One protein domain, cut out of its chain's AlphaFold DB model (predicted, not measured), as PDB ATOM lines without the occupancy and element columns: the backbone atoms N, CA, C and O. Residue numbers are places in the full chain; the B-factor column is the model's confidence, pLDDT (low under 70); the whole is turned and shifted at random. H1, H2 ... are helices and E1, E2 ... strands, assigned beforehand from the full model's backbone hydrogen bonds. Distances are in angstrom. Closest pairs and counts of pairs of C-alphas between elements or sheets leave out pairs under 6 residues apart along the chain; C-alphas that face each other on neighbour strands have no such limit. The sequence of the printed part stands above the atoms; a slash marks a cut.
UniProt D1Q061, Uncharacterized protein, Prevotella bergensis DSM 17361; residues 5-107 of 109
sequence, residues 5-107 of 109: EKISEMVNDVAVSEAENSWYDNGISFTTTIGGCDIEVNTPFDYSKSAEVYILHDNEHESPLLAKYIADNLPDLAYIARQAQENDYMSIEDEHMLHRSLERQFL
ATOM      1  N   GLU A   5     153.014 109.291 208.257       81.81
ATOM      2  CA  GLU A   5     152.509 110.176 207.205       81.81
ATOM      3  C   GLU A   5     152.691 109.543 205.826       81.81
ATOM      4  O   GLU A   5     151.791 109.610 204.996       81.81
ATOM      5  N   LYS A   6     153.825 108.866 205.601       82.69
ATOM      6  CA  LYS A   6     154.080 108.201 204.324       82.69
ATOM      7  C   LYS A   6     153.204 106.963 204.124       82.69
ATOM      8  O   LYS A   6     152.781 106.705 203.005       82.69
ATOM      9  N   ILE A   7     152.921 106.216 205.194       79.19
ATOM     10  CA  ILE A   7     151.985 105.077 205.165       79.19
ATOM     11  C   ILE A   7     150.577 105.582 204.841       79.19
ATOM     12  O   ILE A   7     149.927 105.052 203.948       79.19
ATOM     13  N   SER A   8     150.134 106.635 205.530       80.44
ATOM     14  CA  SER A   8     148.841 107.280 205.308       80.44
ATOM     15  C   SER A   8     148.677 107.782 203.875       80.44
ATOM     16  O   SER A   8     147.644 107.525 203.272       80.44
ATOM     17  N   GLU A   9     149.697 108.441 203.316       83.56
ATOM     18  CA  GLU A   9     149.703 108.903 201.920       83.56
ATOM     19  C   GLU A   9     149.572 107.728 200.940       83.56
ATOM     20  O   GLU A   9     148.696 107.739 200.086       83.56
ATOM     21  N   MET A  10     150.366 106.663 201.115       83.62
ATOM     22  CA  MET A  10     150.307 105.485 200.237       83.62
ATOM     23  C   MET A  10     148.947 104.779 200.275       83.62
ATOM     24  O   MET A  10     148.464 104.331 199.240       83.62
ATOM     25  N   VAL A  11     148.333 104.663 201.455       82.19
ATOM     26  CA  VAL A  11     146.992 104.076 201.588       82.19
ATOM     27  C   VAL A  11     145.936 104.985 200.967       82.19
ATOM     28  O   VAL A  11     145.052 104.486 200.278       82.19
ATOM     29  N   ASN A  12     146.040 106.302 201.169       82.12
ATOM     30  CA  ASN A  12     145.125 107.274 200.576       82.12
ATOM     31  C   ASN A  12     145.157 107.228 199.046       82.12
ATOM     32  O   ASN A  12     144.103 107.175 198.426       82.12
ATOM     33  N   ASP A  13     146.346 107.212 198.443       85.25
ATOM     34  CA  ASP A  13     146.498 107.213 196.986       85.25
ATOM     35  C   ASP A  13     145.842 105.981 196.348       85.25
ATOM     36  O   ASP A  13     145.145 106.095 195.339       85.25
ATOM     37  N   VAL A  14     146.017 104.805 196.962       86.06
ATOM     38  CA  VAL A  14     145.365 103.575 196.492       86.06
ATOM     39  C   VAL A  14     143.859 103.642 196.734       86.06
ATOM     40  O   VAL A  14     143.096 103.342 195.825       86.06
ATOM     41  N   ALA A  15     143.415 104.091 197.911       80.94
ATOM     42  CA  ALA A  15     141.991 104.208 198.219       80.94
ATOM     43  C   ALA A  15     141.255 105.158 197.263       80.94
ATOM     44  O   ALA A  15     140.161 104.829 196.815       80.94
ATOM     45  N   VAL A  16     141.853 106.304 196.922       81.56
ATOM     46  CA  VAL A  16     141.309 107.255 195.938       81.56
ATOM     47  C   VAL A  16     141.249 106.613 194.556       81.56
ATOM     48  O   VAL A  16     140.199 106.633 193.924       81.56
ATOM     49  N   SER A  17     142.336 105.976 194.110       83.94
ATOM     50  CA  SER A  17     142.359 105.300 192.808       83.94
ATOM     51  C   SER A  17     141.302 104.198 192.710       83.94
ATOM     52  O   SER A  17     140.667 104.042 191.670       83.94
ATOM     53  N   GLU A  18     141.116 103.410 193.766       82.69
ATOM     54  CA  GLU A  18     140.104 102.351 193.810       82.69
ATOM     55  C   GLU A  18     138.694 102.928 193.875       82.69
ATOM     56  O   GLU A  18     137.781 102.363 193.273       82.69
ATOM     57  N   ALA A  19     138.521 104.069 194.546       74.75
ATOM     58  CA  ALA A  19     137.247 104.757 194.602       74.75
ATOM     59  C   ALA A  19     136.806 105.264 193.226       74.75
ATOM     60  O   ALA A  19     135.716 104.919 192.786       74.75
ATOM     61  N   GLU A  20     137.691 105.954 192.505       75.94
ATOM     62  CA  GLU A  20     137.415 106.489 191.164       75.94
ATOM     63  C   GLU A  20     137.122 105.390 190.120       75.94
ATOM     64  O   GLU A  20     136.466 105.637 189.107       75.94
ATOM     65  N   ASN A  21     137.626 104.166 190.333       72.44
ATOM     66  CA  ASN A  21     137.493 103.053 189.385       72.44
ATOM     67  C   ASN A  21     136.438 102.008 189.786       72.44
ATOM     68  O   ASN A  21     136.066 101.170 188.956       72.44
ATOM     69  N   SER A  22     135.931 102.042 191.019       64.25
ATOM     70  CA  SER A  22     134.922 101.098 191.503       64.25
ATOM     71  C   SER A  22     133.513 101.614 191.224       64.25
ATOM     72  O   SER A  22     133.082 102.638 191.732       64.25
ATOM     73  N   TRP A  23     132.741 100.873 190.430       55.81
ATOM     74  CA  TRP A  23     131.325 101.164 190.189       55.81
ATOM     75  C   TRP A  23     130.521 100.487 191.316       55.81
ATOM     76  O   TRP A  23     130.252  99.288 191.274       55.81
ATOM     77  N   TYR A  24     130.274 101.232 192.394       56.81
ATOM     78  CA  TYR A  24     129.939 100.738 193.736       56.81
ATOM     79  C   TYR A  24     128.568 100.062 193.915       56.81
ATOM     80  O   TYR A  24     127.542 100.728 193.834       56.81
ATOM     81  N   ASP A  25     128.571  98.798 194.363       57.09
ATOM     82  CA  ASP A  25     127.427  98.184 195.071       57.09
ATOM     83  C   ASP A  25     127.761  97.742 196.519       57.09
ATOM     84  O   ASP A  25     126.846  97.525 197.308       57.09
ATOM     85  N   ASN A  26     129.044  97.616 196.918       64.81
ATOM     86  CA  ASN A  26     129.410  96.998 198.215       64.81
ATOM     87  C   ASN A  26     130.523  97.687 199.045       64.81
ATOM     88  O   ASN A  26     130.695  97.323 200.210       64.81
ATOM     89  N   GLY A  27     131.241  98.685 198.520       73.19
ATOM     90  CA  GLY A  27     132.371  99.347 199.204       73.19
ATOM     91  C   GLY A  27     133.656  99.345 198.370       73.19
ATOM     92  O   GLY A  27     133.614  98.881 197.232       73.19
ATOM     93  N   ILE A  28     134.772  99.836 198.927       78.00
ATOM     94  CA  ILE A  28     136.116  99.618 198.356       78.00
ATOM     95  C   ILE A  28     136.856  98.544 199.149       78.00
ATOM     96  O   ILE A  28     136.767  98.480 200.374       78.00
ATOM     97  N   SER A  29     137.602  97.697 198.446       83.19
ATOM     98  CA  SER A  29     138.490  96.708 199.051       83.19
ATOM     99  C   SER A  29     139.757  96.614 198.219       83.19
ATOM    100  O   SER A  29     139.669  96.400 197.013       83.19
ATOM    101  N   PHE A  30     140.922  96.761 198.842       84.38
ATOM    102  CA  PHE A  30     142.196  96.750 198.129       84.38
ATOM    103  C   PHE A  30     143.335  96.203 198.978       84.38
ATOM    104  O   PHE A  30     143.284  96.222 200.207       84.38
ATOM    105  N   THR A  31     144.392  95.755 198.306       86.75
ATOM    106  CA  THR A  31     145.632  95.308 198.942       86.75
ATOM    107  C   THR A  31     146.786  96.189 198.487       86.75
ATOM    108  O   THR A  31     146.935  96.459 197.297       86.75
ATOM    109  N   THR A  32     147.623  96.629 199.424       84.56
ATOM    110  CA  THR A  32     148.826  97.417 199.133       84.56
ATOM    111  C   THR A  32     150.024  96.918 199.934       84.56
ATOM    112  O   THR A  32     149.884  96.492 201.079       84.56
ATOM    113  N   THR A  33     151.216  96.976 199.338       83.62
ATOM    114  CA  THR A  33     152.462  96.539 199.979       83.62
ATOM    115  C   THR A  33     153.212  97.740 200.552       83.62
ATOM    116  O   THR A  33     153.665  98.621 199.817       83.62
ATOM    117  N   ILE A  34     153.423  97.759 201.869       78.06
ATOM    118  CA  ILE A  34     154.137  98.833 202.570       78.06
ATOM    119  C   ILE A  34     155.339  98.251 203.303       78.06
ATOM    120  O   ILE A  34     155.216  97.543 204.297       78.06
ATOM    121  N   GLY A  35     156.537  98.557 202.798       72.69
ATOM    122  CA  GLY A  35     157.798  98.119 203.406       72.69
ATOM    123  C   GLY A  35     157.942  96.596 203.549       72.69
ATOM    124  O   GLY A  35     158.653  96.145 204.443       72.69
ATOM    125  N   GLY A  36     157.286  95.825 202.675       75.06
ATOM    126  CA  GLY A  36     157.291  94.357 202.683       75.06
ATOM    127  C   GLY A  36     156.142  93.711 203.465       75.06
ATOM    128  O   GLY A  36     156.062  92.488 203.486       75.06
ATOM    129  N   CYS A  37     155.266  94.507 204.085       76.88
ATOM    130  CA  CYS A  37     154.006  94.042 204.662       76.88
ATOM    131  C   CYS A  37     152.883  94.252 203.643       76.88
ATOM    132  O   CYS A  37     152.687  95.380 203.185       76.88
ATOM    133  N   ASP A  38     152.145  93.197 203.321       84.06
ATOM    134  CA  ASP A  38     150.929  93.312 202.523       84.06
ATOM    135  C   ASP A  38     149.767  93.673 203.450       84.06
ATOM    136  O   ASP A  38     149.589  93.075 204.511       84.06
ATOM    137  N   ILE A  39     149.013  94.703 203.086       80.56
ATOM    138  CA  ILE A  39     147.927  95.252 203.894       80.56
ATOM    139  C   ILE A  39     146.671  95.237 203.047       80.56
ATOM    140  O   ILE A  39     146.635  95.855 201.985       80.56
ATOM    141  N   GLU A  40     145.640  94.566 203.534       84.94
ATOM    142  CA  GLU A  40     144.310  94.577 202.948       84.94
ATOM    143  C   GLU A  40     143.426  95.561 203.712       84.94
ATOM    144  O   GLU A  40     143.328  95.510 204.936       84.94
ATOM    145  N   VAL A  41     142.786  96.472 202.987       83.00
ATOM    146  CA  VAL A  41     141.853  97.463 203.522       83.00
ATOM    147  C   VAL A  41     140.491  97.193 202.908       83.00
ATOM    148  O   VAL A  41     140.371  97.132 201.687       83.00
ATOM    149  N   ASN A  42     139.469  97.067 203.748       81.38
ATOM    150  CA  ASN A  42     138.087  96.873 203.333       81.38
ATOM    151  C   ASN A  42     137.207  97.941 203.984       81.38
ATOM    152  O   ASN A  42     137.064  97.988 205.209       81.38
ATOM    153  N   THR A  43     136.613  98.815 203.173       79.56
ATOM    154  CA  THR A  43     135.652  99.811 203.643       79.56
ATOM    155  C   THR A  43     134.280  99.539 203.021       79.56
ATOM    156  O   THR A  43     134.005  99.917 201.878       79.56
ATOM    157  N   PRO A  44     133.377  98.872 203.765       77.69
ATOM    158  CA  PRO A  44     132.040  98.589 203.267       77.69
ATOM    159  C   PRO A  44     131.255  99.888 203.064       77.69
ATOM    160  O   PRO A  44     131.382 100.828 203.854       77.69
ATOM    161  N   PHE A  45     130.402  99.903 202.034       72.94
ATOM    162  CA  PHE A  45     129.485 101.020 201.758       72.94
ATOM    163  C   PHE A  45     128.409 101.173 202.845       72.94
ATOM    164  O   PHE A  45     127.925 102.265 203.120       72.94
ATOM    165  N   ASP A  46     128.038 100.065 203.489       76.19
ATOM    166  CA  ASP A  46     127.172 100.094 204.661       76.19
ATOM    167  C   ASP A  46     127.899 100.790 205.822       76.19
ATOM    168  O   ASP A  46     128.704 100.182 206.526       76.19
ATOM    169  N   TYR A  47     127.589 102.072 206.028       67.75
ATOM    170  CA  TYR A  47     128.160 102.909 207.087       67.75
ATOM    171  C   TYR A  47     127.895 102.383 208.506       67.75
ATOM    172  O   TYR A  47     128.545 102.833 209.451       67.75
ATOM    173  N   SER A  48     126.974 101.425 208.681       69.81
ATOM    174  CA  SER A  48     126.793 100.734 209.964       69.81
ATOM    175  C   SER A  48     127.903  99.721 210.262       69.81
ATOM    176  O   SER A  48     128.076  99.322 211.416       69.81
ATOM    177  N   LYS A  49     128.687  99.333 209.247       72.25
ATOM    178  CA  LYS A  49     129.847  98.450 209.372       72.25
ATOM    179  C   LYS A  49     131.138  99.255 209.498       72.25
ATOM    180  O   LYS A  49     131.349 100.281 208.840       72.25
ATOM    181  N   SER A  50     132.028  98.775 210.356       70.81
ATOM    182  CA  SER A  50     133.368  99.334 210.509       70.81
ATOM    183  C   SER A  50     134.219  99.035 209.276       70.81
ATOM    184  O   SER A  50     134.082  97.978 208.669       70.81
ATOM    185  N   ALA A  51     135.090  99.976 208.915       73.00
ATOM    186  CA  ALA A  51     136.188  99.695 208.004       73.00
ATOM    187  C   ALA A  51     137.192  98.766 208.700       73.00
ATOM    188  O   ALA A  51     137.478  98.929 209.891       73.00
ATOM    189  N   GLU A  52     137.698  97.790 207.962       77.44
ATOM    190  CA  GLU A  52     138.583  96.746 208.458       77.44
ATOM    191  C   GLU A  52     139.927  96.840 207.741       77.44
ATOM    192  O   GLU A  52     139.990  97.111 206.542       77.44
ATOM    193  N   VAL A  53     141.011  96.638 208.488       76.38
ATOM    194  CA  VAL A  53     142.359  96.592 207.926       76.38
ATOM    195  C   VAL A  53     143.067  95.361 208.458       76.38
ATOM    196  O   VAL A  53     143.146  95.155 209.671       76.38
ATOM    197  N   TYR A  54     143.588  94.560 207.543       76.94
ATOM    198  CA  TYR A  54     144.271  93.309 207.808       76.94
ATOM    199  C   TYR A  54     145.713  93.411 207.329       76.94
ATOM    200  O   TYR A  54     145.990  93.946 206.259       76.94
ATOM    201  N   ILE A  55     146.643  92.887 208.124       76.75
ATOM    202  CA  ILE A  55     148.020  92.673 207.684       76.75
ATOM    203  C   ILE A  55     148.112  91.210 207.251       76.75
ATOM    204  O   ILE A  55     147.803  90.310 208.033       76.75
ATOM    205  N   LEU A  56     148.479  90.981 205.996       77.12
ATOM    206  CA  LEU A  56     148.620  89.653 205.416       77.12
ATOM    207  C   LEU A  56     150.015  89.114 205.756       77.12
ATOM    208  O   LEU A  56     151.030  89.586 205.248       77.12
ATOM    209  N   HIS A  57     150.053  88.107 206.628       67.75
ATOM    210  CA  HIS A  57     151.282  87.510 207.166       67.75
ATOM    211  C   HIS A  57     151.913  86.432 206.259       67.75
ATOM    212  O   HIS A  57     152.685  85.596 206.730       67.75
ATOM    213  N   ASP A  58     151.599  86.422 204.962       63.91
ATOM    214  CA  ASP A  58     152.038  85.368 204.031       63.91
ATOM    215  C   ASP A  58     153.492  85.533 203.537       63.91
ATOM    216  O   ASP A  58     154.019  84.658 202.848       63.91
ATOM    217  N   ASN A  59     154.179  86.623 203.906       58.44
ATOM    218  CA  ASN A  59     155.553  86.892 203.478       58.44
ATOM    219  C   ASN A  59     156.599  86.462 204.521       58.44
ATOM    220  O   ASN A  59     156.696  87.026 205.608       58.44
ATOM    221  N   GLU A  60     157.514  85.567 204.128       57.56
ATOM    222  CA  GLU A  60     158.696  85.159 204.919       57.56
ATOM    223  C   GLU A  60     159.684  86.318 205.214       57.56
ATOM    224  O   GLU A  60     160.655  86.156 205.955       57.56
ATOM    225  N   HIS A  61     159.448  87.502 204.637       56.47
ATOM    226  CA  HIS A  61     160.258  88.717 204.784       56.47
ATOM    227  C   HIS A  61     159.599  89.809 205.633       56.47
ATOM    228  O   HIS A  61     160.105  90.933 205.699       56.47
ATOM    229  N   GLU A  62     158.482  89.501 206.288       62.97
ATOM    230  CA  GLU A  62     157.754  90.479 207.076       62.97
ATOM    231  C   GLU A  62     158.556  90.913 208.314       62.97
ATOM    232  O   GLU A  62     159.022  90.098 209.113       62.97
ATOM    233  N   SER A  63     158.733  92.225 208.487       68.38
ATOM    234  CA  SER A  63     159.351  92.778 209.691       68.38
ATOM    235  C   SER A  63     158.298  92.877 210.799       68.38
ATOM    236  O   SER A  63     157.399  93.715 210.691       68.38
ATOM    237  N   PRO A  64     158.424  92.132 211.917       71.81
ATOM    238  CA  PRO A  64     157.427  92.158 212.992       71.81
ATOM    239  C   PRO A  64     157.260  93.548 213.618       71.81
ATOM    240  O   PRO A  64     156.190  93.905 214.107       71.81
ATOM    241  N   LEU A  65     158.326  94.356 213.600       74.50
ATOM    242  CA  LEU A  65     158.302  95.733 214.089       74.50
ATOM    243  C   LEU A  65     157.528  96.664 213.153       74.50
ATOM    244  O   LEU A  65     156.836  97.556 213.635       74.50
ATOM    245  N   LEU A  66     157.640  96.460 211.837       73.31
ATOM    246  CA  LEU A  66     156.896  97.242 210.852       73.31
ATOM    247  C   LEU A  66     155.417  96.850 210.860       73.31
ATOM    248  O   LEU A  66     154.572  97.735 210.925       73.31
ATOM    249  N   ALA A  67     155.122  95.549 210.901       72.62
ATOM    250  CA  ALA A  67     153.764  95.035 211.032       72.62
ATOM    251  C   ALA A  67     153.087  95.585 212.293       72.62
ATOM    252  O   ALA A  67     151.990  96.124 212.219       72.62
ATOM    253  N   LYS A  68     153.776  95.566 213.442       75.31
ATOM    254  CA  LYS A  68     153.258  96.163 214.680       75.31
ATOM    255  C   LYS A  68     153.056  97.675 214.566       75.31
ATOM    256  O   LYS A  68     152.042  98.188 215.016       75.31
ATOM    257  N   TYR A  69     153.997  98.393 213.959       75.88
ATOM    258  CA  TYR A  69     153.868  99.838 213.769       75.88
ATOM    259  C   TYR A  69     152.676 100.199 212.873       75.88
ATOM    260  O   TYR A  69     151.960 101.156 213.157       75.88
ATOM    261  N   ILE A  70     152.440  99.423 211.815       71.19
ATOM    262  CA  ILE A  70     151.271  99.560 210.945       71.19
ATOM    263  C   ILE A  70     150.003  99.202 211.731       71.19
ATOM    264  O   ILE A  70     149.069  99.998 211.725       71.19
ATOM    265  N   ALA A  71     150.017  98.092 212.483       69.94
ATOM    266  CA  ALA A  71     148.931  97.630 213.351       69.94
ATOM    267  C   ALA A  71     148.467  98.714 214.345       69.94
ATOM    268  O   ALA A  71     147.275  98.985 214.487       69.94
ATOM    269  N   ASP A  72     149.424  99.389 214.982       71.94
ATOM    270  CA  ASP A  72     149.176 100.452 215.960       71.94
ATOM    271  C   ASP A  72     148.595 101.733 215.315       71.94
ATOM    272  O   ASP A  72     148.055 102.585 216.020       71.94
ATOM    273  N   ASN A  73     148.677 101.880 213.985       69.56
ATOM    274  CA  ASN A  73     148.148 103.022 213.225       69.56
ATOM    275  C   ASN A  73     146.961 102.656 212.304       69.56
ATOM    276  O   ASN A  73     146.468 103.523 211.584       69.56
ATOM    277  N   LEU A  74     146.463 101.413 212.348       66.12
ATOM    278  CA  LEU A  74     145.342 100.928 211.521       66.12
ATOM    279  C   LEU A  74     144.042 101.741 211.616       66.12
ATOM    280  O   LEU A  74     143.401 101.903 210.575       66.12
ATOM    281  N   PRO A  75     143.626 102.268 212.788       63.62
ATOM    282  CA  PRO A  75     142.381 103.032 212.880       63.62
ATOM    283  C   PRO A  75     142.384 104.272 211.979       63.62
ATOM    284  O   PRO A  75     141.354 104.625 211.406       63.62
ATOM    285  N   ASP A  76     143.552 104.893 211.804       69.56
ATOM    286  CA  ASP A  76     143.700 106.077 210.963       69.56
ATOM    287  C   ASP A  76     143.665 105.709 209.473       69.56
ATOM    288  O   ASP A  76     143.131 106.464 208.667       69.56
ATOM    289  N   LEU A  77     144.176 104.531 209.100       68.25
ATOM    290  CA  LEU A  77     144.155 104.039 207.715       68.25
ATOM    291  C   LEU A  77     142.737 103.690 207.255       68.25
ATOM    292  O   LEU A  77     142.339 104.052 206.149       68.25
ATOM    293  N   ALA A  78     141.956 103.058 208.133       69.69
ATOM    294  CA  ALA A  78     140.542 102.778 207.908       69.69
ATOM    295  C   ALA A  78     139.727 104.071 207.706       69.69
ATOM    296  O   ALA A  78     138.864 104.143 206.831       69.69
ATOM    297  N   TYR A  79     140.026 105.107 208.499       76.12
ATOM    298  CA  TYR A  79     139.403 106.425 208.378       76.12
ATOM    299  C   TYR A  79     139.767 107.125 207.061       76.12
ATOM    300  O   TYR A  79     138.887 107.656 206.390       76.12
ATOM    301  N   ILE A  80     141.042 107.089 206.664       74.62
ATOM    302  CA  ILE A  80     141.530 107.684 205.411       74.62
ATOM    303  C   ILE A  80     140.860 107.040 204.193       74.62
ATOM    304  O   ILE A  80     140.343 107.750 203.333       74.62
ATOM    305  N   ALA A  81     140.807 105.706 204.138       69.62
ATOM    306  CA  ALA A  81     140.160 105.002 203.033       69.62
ATOM    307  C   ALA A  81     138.657 105.328 202.943       69.62
ATOM    308  O   ALA A  81     138.130 105.546 201.853       69.62
ATOM    309  N   ARG A  82     137.978 105.465 204.091       75.00
ATOM    310  CA  ARG A  82     136.577 105.901 204.138       75.00
ATOM    311  C   ARG A  82     136.391 107.351 203.676       75.00
ATOM    312  O   ARG A  82     135.441 107.621 202.952       75.00
ATOM    313  N   GLN A  83     137.294 108.267 204.029       77.88
ATOM    314  CA  GLN A  83     137.235 109.644 203.525       77.88
ATOM    315  C   GLN A  83     137.412 109.725 202.005       77.88
ATOM    316  O   GLN A  83     136.724 110.513 201.360       77.88
ATOM    317  N   ALA A  84     138.308 108.921 201.427       71.69
ATOM    318  CA  ALA A  84     138.484 108.858 199.976       71.69
ATOM    319  C   ALA A  84     137.185 108.424 199.274       71.69
ATOM    320  O   ALA A  84     136.743 109.081 198.334       71.69
ATOM    321  N   GLN A  85     136.528 107.387 199.804       71.19
ATOM    322  CA  GLN A  85     135.231 106.911 199.325       71.19
ATOM    323  C   GLN A  85     134.120 107.976 199.442       71.19
ATOM    324  O   GLN A  85     133.332 108.153 198.515       71.19
ATOM    325  N   GLU A  86     134.039 108.695 200.567       73.81
ATOM    326  CA  GLU A  86     133.033 109.749 200.779       73.81
ATOM    327  C   GLU A  86     133.241 110.961 199.857       73.81
ATOM    328  O   GLU A  86     132.269 111.519 199.347       73.81
ATOM    329  N   ASN A  87     134.493 111.359 199.619       71.00
ATOM    330  CA  ASN A  87     134.816 112.486 198.741       71.00
ATOM    331  C   ASN A  87     134.444 112.209 197.281       71.00
ATOM    332  O   ASN A  87     133.889 113.089 196.623       71.00
ATOM    333  N   ASP A  88     134.710 110.997 196.793       65.81
ATOM    334  CA  ASP A  88     134.319 110.586 195.444       65.81
ATOM    335  C   ASP A  88     132.789 110.560 195.292       65.81
ATOM    336  O   ASP A  88     132.243 111.165 194.369       65.81
ATOM    337  N   TYR A  89     132.074 110.000 196.279       62.62
ATOM    338  CA  TYR A  89     130.607 109.990 196.289       62.62
ATOM    339  C   TYR A  89     130.001 111.402 196.233       62.62
ATOM    340  O   TYR A  89     129.090 111.653 195.442       62.62
ATOM    341  N   MET A  90     130.518 112.342 197.037       60.78
ATOM    342  CA  MET A  90     130.072 113.740 196.989       60.78
ATOM    343  C   MET A  90     130.381 114.396 195.638       60.78
ATOM    344  O   MET A  90     129.561 115.168 195.146       60.78
ATOM    345  N   SER A  91     131.521 114.075 195.017       62.97
ATOM    346  CA  SER A  91     131.874 114.614 193.699       62.97
ATOM    347  C   SER A  91     130.892 114.160 192.610       62.97
ATOM    348  O   SER A  91     130.413 114.983 191.830       62.97
ATOM    349  N   ILE A  92     130.491 112.884 192.632       60.84
ATOM    350  CA  ILE A  92     129.490 112.320 191.720       60.84
ATOM    351  C   ILE A  92     128.119 112.963 191.970       60.84
ATOM    352  O   ILE A  92     127.415 113.322 191.024       60.84
ATOM    353  N   GLU A  93     127.715 113.141 193.231       61.69
ATOM    354  CA  GLU A  93     126.438 113.784 193.562       61.69
ATOM    355  C   GLU A  93     126.388 115.243 193.077       61.69
ATOM    356  O   GLU A  93     125.394 115.654 192.462       61.69
ATOM    357  N   ASP A  94     127.471 115.998 193.271       62.16
ATOM    358  CA  ASP A  94     127.611 117.376 192.794       62.16
ATOM    359  C   ASP A  94     127.592 117.457 191.260       62.16
ATOM    360  O   ASP A  94     126.890 118.303 190.694       62.16
ATOM    361  N   GLU A  95     128.278 116.548 190.560       60.00
ATOM    362  CA  GLU A  95     128.224 116.454 189.095       60.00
ATOM    363  C   GLU A  95     126.813 116.122 188.591       60.00
ATOM    364  O   GLU A  95     126.314 116.752 187.653       60.00
ATOM    365  N   HIS A  96     126.113 115.193 189.246       60.28
ATOM    366  CA  HIS A  96     124.728 114.846 188.920       60.28
ATOM    367  C   HIS A  96     123.763 116.014 189.172       60.28
ATOM    368  O   HIS A  96     122.794 116.201 188.422       60.28
ATOM    369  N   MET A  97     123.986 116.801 190.229       64.56
ATOM    370  CA  MET A  97     123.213 118.013 190.508       64.56
ATOM    371  C   MET A  97     123.492 119.108 189.477       64.56
ATOM    372  O   MET A  97     122.547 119.735 188.987       64.56
ATOM    373  N   LEU A  98     124.754 119.297 189.086       67.44
ATOM    374  CA  LEU A  98     125.147 120.226 188.031       67.44
ATOM    375  C   LEU A  98     124.522 119.834 186.687       67.44
ATOM    376  O   LEU A  98     123.906 120.679 186.038       67.44
ATOM    377  N   HIS A  99     124.596 118.559 186.301       62.69
ATOM    378  CA  HIS A  99     124.000 118.057 185.062       62.69
ATOM    379  C   HIS A  99     122.483 118.274 185.035       62.69
ATOM    380  O   HIS A  99     121.963 118.859 184.088       62.69
ATOM    381  N   ARG A 100     121.764 117.906 186.108       55.53
ATOM    382  CA  ARG A 100     120.310 118.148 186.213       55.53
ATOM    383  C   ARG A 100     119.953 119.634 186.190       55.53
ATOM    384  O   ARG A 100     118.912 120.007 185.645       55.53
ATOM    385  N   SER A 101     120.785 120.484 186.792       63.75
ATOM    386  CA  SER A 101     120.624 121.941 186.740       63.75
ATOM    387  C   SER A 101     120.785 122.465 185.309       63.75
ATOM    388  O   SER A 101     119.944 123.237 184.847       63.75
ATOM    389  N   LEU A 102     121.801 121.991 184.582       65.25
ATOM    390  CA  LEU A 102     122.039 122.338 183.180       65.25
ATOM    391  C   LEU A 102     120.906 121.837 182.273       65.25
ATOM    392  O   LEU A 102     120.356 122.624 181.511       65.25
ATOM    393  N   GLU A 103     120.467 120.582 182.395       66.06
ATOM    394  CA  GLU A 103     119.336 120.045 181.618       66.06
ATOM    395  C   GLU A 103     118.061 120.882 181.792       66.06
ATOM    396  O   GLU A 103     117.386 121.200 180.814       66.06
ATOM    397  N   ARG A 104     117.753 121.321 183.020       59.56
ATOM    398  CA  ARG A 104     116.601 122.201 183.292       59.56
ATOM    399  C   ARG A 104     116.715 123.588 182.660       59.56
ATOM    400  O   ARG A 104     115.686 124.219 182.439       59.56
ATOM    401  N   GLN A 105     117.925 124.077 182.386       61.53
ATOM    402  CA  GLN A 105     118.133 125.364 181.712       61.53
ATOM    403  C   GLN A 105     117.939 125.273 180.193       61.53
ATOM    404  O   GLN A 105     117.632 126.288 179.566       61.53
ATOM    405  N   PHE A 106     118.095 124.082 179.607       64.31
ATOM    406  CA  PHE A 106     118.036 123.873 178.155       64.31
ATOM    407  C   PHE A 106     116.809 123.085 177.672       64.31
ATOM    408  O   PHE A 106     116.586 123.002 176.464       64.31
ATOM    409  N   LEU A 107     115.983 122.549 178.575       48.75
ATOM    410  CA  LEU A 107     114.696 121.947 178.223       48.75
ATOM    411  C   LEU A 107     113.593 123.025 178.141       48.75
ATOM    412  O   LEU A 107     113.370 123.745 179.120       48.75
TER     413      LEU A 107
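Overview. This is residues 5 to 107 of the 109 residues of an uncharacterized protein of Prevotella bergensis DSM 17361 (UniProt D1Q061). A small antiparallel sheet, E1-E2-E3, has one face bare and the other covered by H1, H2 and residues 74 to 85 of the long H3, making two layers; residues 93 to 107 stick out as an arm. The strands form a meander, each the antiparallel neighbour of the one before. The printed part has 103 residues, ordered H1, E1, E2, E3, H2, H3, class mixed; it is loose, radius of gyration of the C-alphas 17.0 A, spanning 63 by 26 by 20 A.

Arrangement. Inner strand E2, residues 37 to 44, forms hairpins with E1, residues 27 to 34, and E3, residues 52 to 56; N 30 and O 41, 2.9 A, and N 40 and O 54, 2.8 A, are within hydrogen-bond range. H3, residues 74 to 106, is over these strands; its C-alpha 82 and C-alpha 43 of E2 are closest, 6.2 A. H1, residues 5 to 21, on the same face, touches H3 residues 76 to 88 alone, closest C-alphas Val 16 and Ala 84, 5.2 A. H2, residues 64 to 71, same face, is over E2. Every helix O i to N i+4 pair is within range.

Along the chain. H1, 24.4 A, begins at C-alpha 5 (152.509, 110.176, 207.205); H3, 48.8 A, ends at C-alpha 106 (118.036, 123.873, 178.155).

Size, cuts and confidence. The farthest C-alphas, Glu 60 and Leu 107, are 63.3 A apart. The printed part has no cut and no long link; pLDDT is under 70 in 42 residues, among them 88 to 107.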